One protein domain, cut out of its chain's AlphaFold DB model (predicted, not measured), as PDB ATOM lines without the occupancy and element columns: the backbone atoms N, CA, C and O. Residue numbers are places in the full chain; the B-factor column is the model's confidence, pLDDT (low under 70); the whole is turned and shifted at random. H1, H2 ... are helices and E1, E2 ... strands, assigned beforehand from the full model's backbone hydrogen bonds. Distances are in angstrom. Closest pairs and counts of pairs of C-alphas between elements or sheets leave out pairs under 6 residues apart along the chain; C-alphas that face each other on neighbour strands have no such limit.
ATOM      1  N   LYS A  10     196.452 225.753 214.349       95.69
ATOM      2  CA  LYS A  10     195.382 226.093 215.299       95.69
ATOM      3  C   LYS A  10     195.706 227.344 216.115       95.69
ATOM      4  O   LYS A  10     194.804 228.101 216.433       95.69
ATOM      5  N   LEU A  11     196.980 227.544 216.459       95.38
ATOM      6  CA  LEU A  11     197.428 228.716 217.217       95.38
ATOM      7  C   LEU A  11     197.637 229.938 216.319       95.38
ATOM      8  O   LEU A  11     197.441 231.056 216.770       95.38
ATOM      9  N   ILE A  12     197.990 229.747 215.046       92.69
ATOM     10  CA  ILE A  12     198.066 230.853 214.077       92.69
ATOM     11  C   ILE A  12     196.686 231.481 213.857       92.69
ATOM     12  O   ILE A  12     196.576 232.702 213.742       92.69
ATOM     13  N   GLU A  13     195.650 230.646 213.798       93.62
ATOM     14  CA  GLU A  13     194.259 231.059 213.583       93.62
ATOM     15  C   GLU A  13     193.584 231.589 214.857       93.62
ATOM     16  O   GLU A  13     192.544 232.246 214.781       93.62
ATOM     17  N   ASP A  14     194.168 231.334 216.029       96.44
ATOM     18  CA  ASP A  14     193.616 231.777 217.302       96.44
ATOM     19  C   ASP A  14     193.788 233.294 217.476       96.44
ATOM     20  O   ASP A  14     194.898 233.835 217.562       96.44
ATOM     21  N   LEU A  15     192.658 234.000 217.572       95.25
ATOM     22  CA  LEU A  15     192.614 235.444 217.796       95.25
ATOM     23  C   LEU A  15     193.289 235.859 219.108       95.25
ATOM     24  O   LEU A  15     193.789 236.982 219.185       95.25
ATOM     25  N   LEU A  16     193.334 234.965 220.099       97.19
ATOM     26  CA  LEU A  16     193.959 235.187 221.401       97.19
ATOM     27  C   LEU A  16     195.443 234.797 221.433       97.19
ATOM     28  O   LEU A  16     196.102 235.025 222.448       97.19
ATOM     29  N   TYR A  17     195.999 234.240 220.352       96.75
ATOM     30  CA  TYR A  17     197.425 233.927 220.293       96.75
ATOM     31  C   TYR A  17     198.267 235.206 220.323       96.75
ATOM     32  O   TYR A  17     198.146 236.065 219.447       96.75
ATOM     33  N   LEU A  18     199.124 235.304 221.343       96.62
ATOM     34  CA  LEU A  18     199.952 236.480 221.632       96.62
ATOM     35  C   LEU A  18     201.294 236.495 220.887       96.62
ATOM     36  O   LEU A  18     201.985 237.509 220.912       96.62
ATOM     37  N   GLY A  19     201.688 235.369 220.289       96.44
ATOM     38  CA  GLY A  19     202.988 235.229 219.640       96.44
ATOM     39  C   GLY A  19     203.002 235.669 218.177       96.44
ATOM     40  O   GLY A  19     201.989 236.061 217.593       96.44
ATOM     41  N   LEU A  20     204.170 235.542 217.553       96.38
ATOM     42  CA  LEU A  20     204.384 235.847 216.145       96.38
ATOM     43  C   LEU A  20     203.573 234.901 215.251       96.38
ATOM     44  O   LEU A  20     203.763 233.682 215.258       96.38
ATOM     45  N   ARG A  21     202.684 235.475 214.433       96.06
ATOM     46  CA  ARG A  21     201.841 234.753 213.465       96.06
ATOM     47  C   ARG A  21     202.573 234.521 212.144       96.06
ATOM     48  O   ARG A  21     202.128 234.944 211.082       96.06
ATOM     49  N   GLN A  22     203.715 233.853 212.228       95.50
ATOM     50  CA  GLN A  22     204.519 233.447 211.079       95.50
ATOM     51  C   GLN A  22     205.084 232.039 211.302       95.50
ATOM     52  O   GLN A  22     205.207 231.626 212.460       95.50
ATOM     53  N   PRO A  23     205.451 231.305 210.237       96.38
ATOM     54  CA  PRO A  23     206.155 230.035 210.370       96.38
ATOM     55  C   PRO A  23     207.425 230.169 211.215       96.38
ATOM     56  O   PRO A  23     208.063 231.224 211.231       96.38
ATOM     57  N   ARG A  24     207.805 229.090 211.909       97.19
ATOM     58  CA  ARG A  24     209.057 229.057 212.675       97.19
ATOM     59  C   ARG A  24     210.246 229.316 211.758       97.19
ATOM     60  O   ARG A  24     210.343 228.696 210.700       97.19
ATOM     61  N   LEU A  25     211.168 230.159 212.220       97.06
ATOM     62  CA  LEU A  25     212.486 230.285 211.603       97.06
ATOM     63  C   LEU A  25     213.204 228.928 211.602       97.06
ATOM     64  O   LEU A  25     213.035 228.103 212.505       97.06
ATOM     65  N   GLU A  26     214.033 228.719 210.587       96.44
ATOM     66  CA  GLU A  26     214.798 227.493 210.371       96.44
ATOM     67  C   GLU A  26     216.242 227.835 209.971       96.44
ATOM     68  O   GLU A  26     216.577 228.979 209.665       96.44
ATOM     69  N   GLY A  27     217.123 226.834 209.977       96.44
ATOM     70  CA  GLY A  27     218.504 227.003 209.516       96.44
ATOM     71  C   GLY A  27     219.307 228.039 210.312       96.44
ATOM     72  O   GLY A  27     219.302 228.027 211.543       96.44
ATOM     73  N   GLU A  28     220.043 228.890 209.598       97.12
ATOM     74  CA  GLU A  28     220.926 229.896 210.200       97.12
ATOM     75  C   GLU A  28     220.165 231.103 210.759       97.12
ATOM     76  O   GLU A  28     220.622 231.683 211.734       97.12
ATOM     77  N   GLU A  29     218.984 231.436 210.228       97.44
ATOM     78  CA  GLU A  29     218.145 232.513 210.783       97.44
ATOM     79  C   GLU A  29     217.643 232.170 212.187       97.44
ATOM     80  O   GLU A  29     217.574 233.024 213.062       97.44
ATOM     81  N   TYR A  30     217.322 230.895 212.431       97.69
ATOM     82  CA  TYR A  30     217.006 230.431 213.778       97.69
ATOM     83  C   TYR A  30     218.223 230.573 214.699       97.69
ATOM     84  O   TYR A  30     218.109 231.066 215.817       97.69
ATOM     85  N   LEU A  31     219.397 230.132 214.234       97.12
ATOM     86  CA  LEU A  31     220.611 230.103 215.048       97.12
ATOM     87  C   LEU A  31     221.175 231.485 215.342       97.12
ATOM     88  O   LEU A  31     221.689 231.666 216.440       97.12
ATOM     89  N   SER A  32     221.053 232.443 214.425       97.75
ATOM     90  CA  SER A  32     221.515 233.811 214.655       97.75
ATOM     91  C   SER A  32     220.780 234.459 215.828       97.75
ATOM     92  O   SER A  32     221.417 235.099 216.658       97.75
ATOM     93  N   ILE A  33     219.473 234.207 215.971       97.88
ATOM     94  CA  ILE A  33     218.687 234.663 217.127       97.88
ATOM     95  C   ILE A  33     219.184 234.016 218.426       97.88
ATOM     96  O   ILE A  33     219.288 234.687 219.454       97.88
ATOM     97  N   ILE A  34     219.502 232.715 218.408       97.31
ATOM     98  CA  ILE A  34     220.036 232.035 219.600       97.31
ATOM     99  C   ILE A  34     221.442 232.544 219.942       97.31
ATOM    100  O   ILE A  34     221.740 232.747 221.118       97.31
ATOM    101  N   ASP A  35     222.293 232.764 218.939       96.81
ATOM    102  CA  ASP A  35     223.638 233.315 219.109       96.81
ATOM    103  C   ASP A  35     223.573 234.703 219.754       96.81
ATOM    104  O   ASP A  35     224.198 234.915 220.794       96.81
ATOM    105  N   GLU A  36     222.755 235.604 219.203       97.62
ATOM    106  CA  GLU A  36     222.549 236.949 219.748       97.62
ATOM    107  C   GLU A  36     222.044 236.893 221.195       97.62
ATOM    108  O   GLU A  36     222.565 237.590 222.069       97.62
ATOM    109  N   PHE A  37     221.075 236.017 221.486       96.88
ATOM    110  CA  PHE A  37     220.566 235.829 222.843       96.88
ATOM    111  C   PHE A  37     221.666 235.395 223.823       96.88
ATOM    112  O   PHE A  37     221.808 235.989 224.896       96.88
ATOM    113  N   ILE A  38     222.447 234.371 223.471       96.06
ATOM    114  CA  ILE A  38     223.520 233.854 224.328       96.06
ATOM    115  C   ILE A  38     224.588 234.927 224.558       96.06
ATOM    116  O   ILE A  38     225.017 235.134 225.697       96.06
ATOM    117  N   GLU A  39     224.990 235.640 223.506       95.44
ATOM    118  CA  GLU A  39     225.974 236.718 223.598       95.44
ATOM    119  C   GLU A  39     225.472 237.867 224.477       95.44
ATOM    120  O   GLU A  39     226.205 238.325 225.358       95.44
ATOM    121  N   ALA A  40     224.217 238.289 224.322       97.31
ATOM    122  CA  ALA A  40     223.624 239.345 225.135       97.31
ATOM    123  C   ALA A  40     223.554 238.960 226.622       97.31
ATOM    124  O   ALA A  40     223.961 239.742 227.490       97.31
ATOM    125  N   VAL A  41     223.093 237.739 226.928       96.75
ATOM    126  CA  VAL A  41     222.994 237.234 228.307       96.75
ATOM    127  C   VAL A  41     224.363 237.194 228.969       96.75
ATOM    128  O   VAL A  41     224.512 237.689 230.084       96.75
ATOM    129  N   LEU A  42     225.372 236.647 228.296       94.88
ATOM    130  CA  LEU A  42     226.690 236.444 228.895       94.88
ATOM    131  C   LEU A  42     227.548 237.708 228.890       94.88
ATOM    132  O   LEU A  42     228.404 237.864 229.758       94.88
ATOM    133  N   THR A  43     227.268 238.661 228.001       95.88
ATOM    134  CA  THR A  43     227.834 240.011 228.097       95.88
ATOM    135  C   THR A  43     227.306 240.723 229.339       95.88
ATOM    136  O   THR A  43     228.070 241.341 230.082       95.88
ATOM    137  N   ARG A  44     225.997 240.624 229.608       98.00
ATOM    138  CA  ARG A  44     225.373 241.279 230.764       98.00
ATOM    139  C   ARG A  44     225.677 240.569 232.085       98.00
ATOM    140  O   ARG A  44     225.900 241.243 233.094       98.00
ATOM    141  N   TRP A  45     225.683 239.239 232.075       97.62
ATOM    142  CA  TRP A  45     225.899 238.365 233.229       97.62
ATOM    143  C   TRP A  45     226.904 237.248 232.894       97.62
ATOM    144  O   TRP A  45     226.510 236.109 232.643       97.62
ATOM    145  N   PRO A  46     228.218 237.522 232.975       95.00
ATOM    146  CA  PRO A  46     229.258 236.575 232.550       95.00
ATOM    147  C   PRO A  46     229.304 235.244 233.311       95.00
ATOM    148  O   PRO A  46     229.940 234.296 232.864       95.00
ATOM    149  N   LYS A  47     228.668 235.176 234.486       95.19
ATOM    150  CA  LYS A  47     228.613 233.981 235.342       95.19
ATOM    151  C   LYS A  47     227.242 233.299 235.342       95.19
ATOM    152  O   LYS A  47     227.019 232.416 236.165       95.19
ATOM    153  N   ALA A  48     226.309 233.739 234.498       96.69
ATOM    154  CA  ALA A  48     225.004 233.100 234.405       96.69
ATOM    155  C   ALA A  48     225.149 231.649 233.922       96.69
ATOM    156  O   ALA A  48     225.959 231.355 233.042       96.69
ATOM    157  N   ILE A  49     224.336 230.762 234.494       97.19
ATOM    158  CA  ILE A  49     224.154 229.399 233.995       97.19
ATOM    159  C   ILE A  49     222.945 229.425 233.071       97.19
ATOM    160  O   ILE A  49     221.871 229.877 233.471       97.19
ATOM    161  N   VAL A  50     223.115 228.951 231.841       97.31
ATOM    162  CA  VAL A  50     222.030 228.915 230.856       97.31
ATOM    163  C   VAL A  50     221.478 227.495 230.750       97.31
ATOM    164  O   VAL A  50     222.175 226.580 230.315       97.31
ATOM    165  N   GLN A  51     220.215 227.315 231.128       97.69
ATOM    166  CA  GLN A  51     219.472 226.073 230.919       97.69
ATOM    167  C   GLN A  51     218.582 226.214 229.682       97.69
ATOM    168  O   GLN A  51     217.797 227.157 229.579       97.69
ATOM    169  N   PHE A  52     218.713 225.286 228.736       97.56
ATOM    170  CA  PHE A  52     217.797 225.150 227.603       97.56
ATOM    171  C   PHE A  52     216.738 224.093 227.900       97.56
ATOM    172  O   PHE A  52     217.083 222.996 228.334       97.56
ATOM    173  N   GLU A  53     215.493 224.418 227.570       97.69
ATOM    174  CA  GLU A  53     214.293 223.644 227.894       97.69
ATOM    175  C   GLU A  53     213.357 223.588 226.682       97.69
ATOM    176  O   GLU A  53     213.210 224.595 225.983       97.69
ATOM    177  N   ASP A  54     212.720 222.442 226.443       96.38
ATOM    178  CA  ASP A  54     211.643 222.250 225.464       96.38
ATOM    179  C   ASP A  54     212.014 222.620 224.013       96.38
ATOM    180  O   ASP A  54     211.174 222.969 223.170       96.38
ATOM    181  N   PHE A  55     213.297 222.508 223.665       95.62
ATOM    182  CA  PHE A  55     213.735 222.647 222.279       95.62
ATOM    183  C   PHE A  55     213.397 221.379 221.496       95.62
ATOM    184  O   PHE A  55     213.617 220.255 221.950       95.62
ATOM    185  N   GLN A  56     212.953 221.542 220.244       93.31
ATOM    186  CA  GLN A  56     212.853 220.403 219.329       93.31
ATOM    187  C   GLN A  56     214.189 219.655 219.284       93.31
ATOM    188  O   GLN A  56     215.244 220.283 219.207       93.31
ATOM    189  N   MET A  57     214.137 218.322 219.252       90.44
ATOM    190  CA  MET A  57     215.312 217.450 219.358       90.44
ATOM    191  C   MET A  57     216.506 217.902 218.496       90.44
ATOM    192  O   MET A  57     217.629 217.977 218.993       90.44
ATOM    193  N   LYS A  58     216.272 218.252 217.220       92.69
ATOM    194  CA  LYS A  58     217.331 218.724 216.307       92.69
ATOM    195  C   LYS A  58     218.065 219.956 216.849       92.69
ATOM    196  O   LYS A  58     219.286 220.038 216.741       92.69
ATOM    197  N   TRP A  59     217.328 220.888 217.448       95.81
ATOM    198  CA  TRP A  59     217.864 222.121 218.002       95.81
ATOM    199  C   TRP A  59     218.511 221.877 219.351       95.81
ATOM    200  O   TRP A  59     219.631 222.335 219.524       95.81
ATOM    201  N   ALA A  60     217.890 221.086 220.233       94.81
ATOM    202  CA  ALA A  60     218.460 220.723 221.530       94.81
ATOM    203  C   ALA A  60     219.891 220.171 221.387       94.81
ATOM    204  O   ALA A  60     220.817 220.660 222.029       94.81
ATOM    205  N   PHE A  61     220.111 219.218 220.472       92.50
ATOM    206  CA  PHE A  61     221.454 218.685 220.222       92.50
ATOM    207  C   PHE A  61     222.378 219.674 219.501       92.50
ATOM    208  O   PHE A  61     223.559 219.768 219.849       92.50
ATOM    209  N   LYS A  62     221.876 220.410 218.497       95.38
ATOM    210  CA  LYS A  62     222.701 221.346 217.717       95.38
ATOM    211  C   LYS A  62     223.212 222.498 218.585       95.38
ATOM    212  O   LYS A  62     224.401 222.805 218.532       95.38
ATOM    213  N   THR A  63     222.352 223.099 219.403       95.75
ATOM    214  CA  THR A  63     222.718 224.204 220.295       95.75
ATOM    215  C   THR A  63     223.573 223.727 221.463       95.75
ATOM    216  O   THR A  63     224.595 224.349 221.746       95.75
ATOM    217  N   LEU A  64     223.254 222.576 222.069       94.88
ATOM    218  CA  LEU A  64     224.090 221.995 223.120       94.88
ATOM    219  C   LEU A  64     225.523 221.769 222.622       94.88
ATOM    220  O   LEU A  64     226.469 222.175 223.291       94.88
ATOM    221  N   LYS A  65     225.705 221.185 221.428       94.06
ATOM    222  CA  LYS A  65     227.038 221.014 220.821       94.06
ATOM    223  C   LYS A  65     227.728 222.356 220.552       94.06
ATOM    224  O   LYS A  65     228.934 222.459 220.735       94.06
ATOM    225  N   ARG A  66     226.978 223.366 220.107       94.75
ATOM    226  CA  ARG A  66     227.514 224.680 219.723       94.75
ATOM    227  C   ARG A  66     228.027 225.498 220.912       94.75
ATOM    228  O   ARG A  66     229.030 226.192 220.765       94.75
ATOM    229  N   TYR A  67     227.348 225.444 222.059       95.25
ATOM    230  CA  TYR A  67     227.574 226.400 223.153       95.25
ATOM    231  C   TYR A  67     228.300 225.827 224.374       95.25
ATOM    232  O   TYR A  67     229.022 226.568 225.040       95.25
ATOM    233  N   ARG A  68     228.164 224.527 224.659       92.69
ATOM    234  CA  ARG A  68     228.640 223.915 225.918       92.69
ATOM    235  C   ARG A  68     230.142 224.013 226.193       92.69
ATOM    236  O   ARG A  68     230.548 223.917 227.342       92.69
ATOM    237  N   GLU A  69     230.969 224.133 225.154       91.88
ATOM    238  CA  GLU A  69     232.428 224.253 225.307       91.88
ATOM    239  C   GLU A  69     232.862 225.694 225.589       91.88
ATOM    240  O   GLU A  69     233.936 225.930 226.136       91.88
ATOM    241  N   ARG A  70     232.024 226.667 225.215       89.81
ATOM    242  CA  ARG A  70     232.310 228.099 225.341       89.81
ATOM    243  C   ARG A  70     231.660 228.710 226.575       89.81
ATOM    244  O   ARG A  70     232.184 229.677 227.119       89.81
ATOM    245  N   PHE A  71     230.521 228.169 227.000       90.88
ATOM    246  CA  PHE A  71     229.650 228.786 227.991       90.88
ATOM    247  C   PHE A  71     229.150 227.770 229.019       90.88
ATOM    248  O   PHE A  71     228.964 226.593 228.709       90.88
ATOM    249  N   CYS A  72     228.891 228.238 230.243       94.62
ATOM    250  CA  CYS A  72     228.297 227.417 231.297       94.62
ATOM    251  C   CYS A  72     226.808 227.193 230.999       94.62
ATOM    252  O   CYS A  72     225.951 227.994 231.376       94.62
ATOM    253  N   MET A  73     226.511 226.127 230.257       95.44
ATOM    254  CA  MET A  73     225.154 225.821 229.822       95.44
ATOM    255  C   MET A  73     224.891 224.318 229.741       95.44
ATOM    256  O   MET A  73     225.816 223.517 229.581       95.44
ATOM    257  N   PHE A  74     223.620 223.945 229.860       96.62
ATOM    258  CA  PHE A  74     223.147 222.576 229.677       96.62
ATOM    259  C   PHE A  74     221.728 222.569 229.097       96.62
ATOM    260  O   PHE A  74     221.049 223.597 229.069       96.62
ATOM    261  N   ASN A  75     221.279 221.414 228.614       97.88
ATOM    262  CA  ASN A  75     219.886 221.203 228.219       97.88
ATOM    263  C   ASN A  75     219.246 220.169 229.153       97.88
ATOM    264  O   ASN A  75     219.806 219.082 229.314       97.88
TER     265      ASN A  75
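AT A GLANCE: This is residues 10 to 75 of the 187 residues of the protein "Malic enzyme" of Gossypium hirsutum (UniProt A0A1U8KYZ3). A small head, in which the helix H2 packs over a short sheet of two parallel strands, E1 and E2, has the longer helix H1 near H2, and a long arm with no named element, residues 10 to 26, reaches away from these parts. The printed part has 66 residues, with two named helices and two named strands in the order H1, E1, H2, E2, and its class is mostly helix. The sheet's order is E1, E2. The whole is loose, with a radius of gyration of the C-alphas of 14.1 A, and elongated, spanning 40 by 25 by 19 A.

HOW THE PARTS SIT: Look first at E1, residues 50 to 52, and E2, residues 73 to 75, parallel neighbours whose directions differ by 17 degrees. Here N 52 and O 74 are within hydrogen-bond range at 2.9 A, and so are N 74 and O 50 at 3.0 A. Between them in the chain comes H2, residues 57 to 67; E1, H2 and E2 form a strand-helix-strand unit, two parallel neighbour strands with a helix between, and its crossover is right-handed. The closest C-alphas of H2 and E2 are those of Leu 64 and Phe 74, 6.6 A apart. H1, residues 27 to 44, and H2 are near each other, with 11 pairs of C-alphas within 10 A, while H1 and E2 are apart. In H2 every O i to N i+4 pair is within hydrogen-bond range, and in H1 13 of 14 are.

IN THESE COORDINATES: Find C-alpha 27 at (218.504, 227.003, 209.516); from there H1 runs 26.5 A to C-alpha 44. E1 measures 6.5 A from C-alpha 50 to C-alpha 52, and H2 15.6 A from Met 57 to Tyr 67. E2 covers 7.2 A and ends at C-alpha 75, (219.886, 221.203, 228.219).

THE WHOLE: The two C-alphas farthest apart, those of Leu 15 and Glu 69, are 42.0 A apart. The printed part has no cut, and its three links between named elements are tight. No printed residue is under 70 in pLDDT.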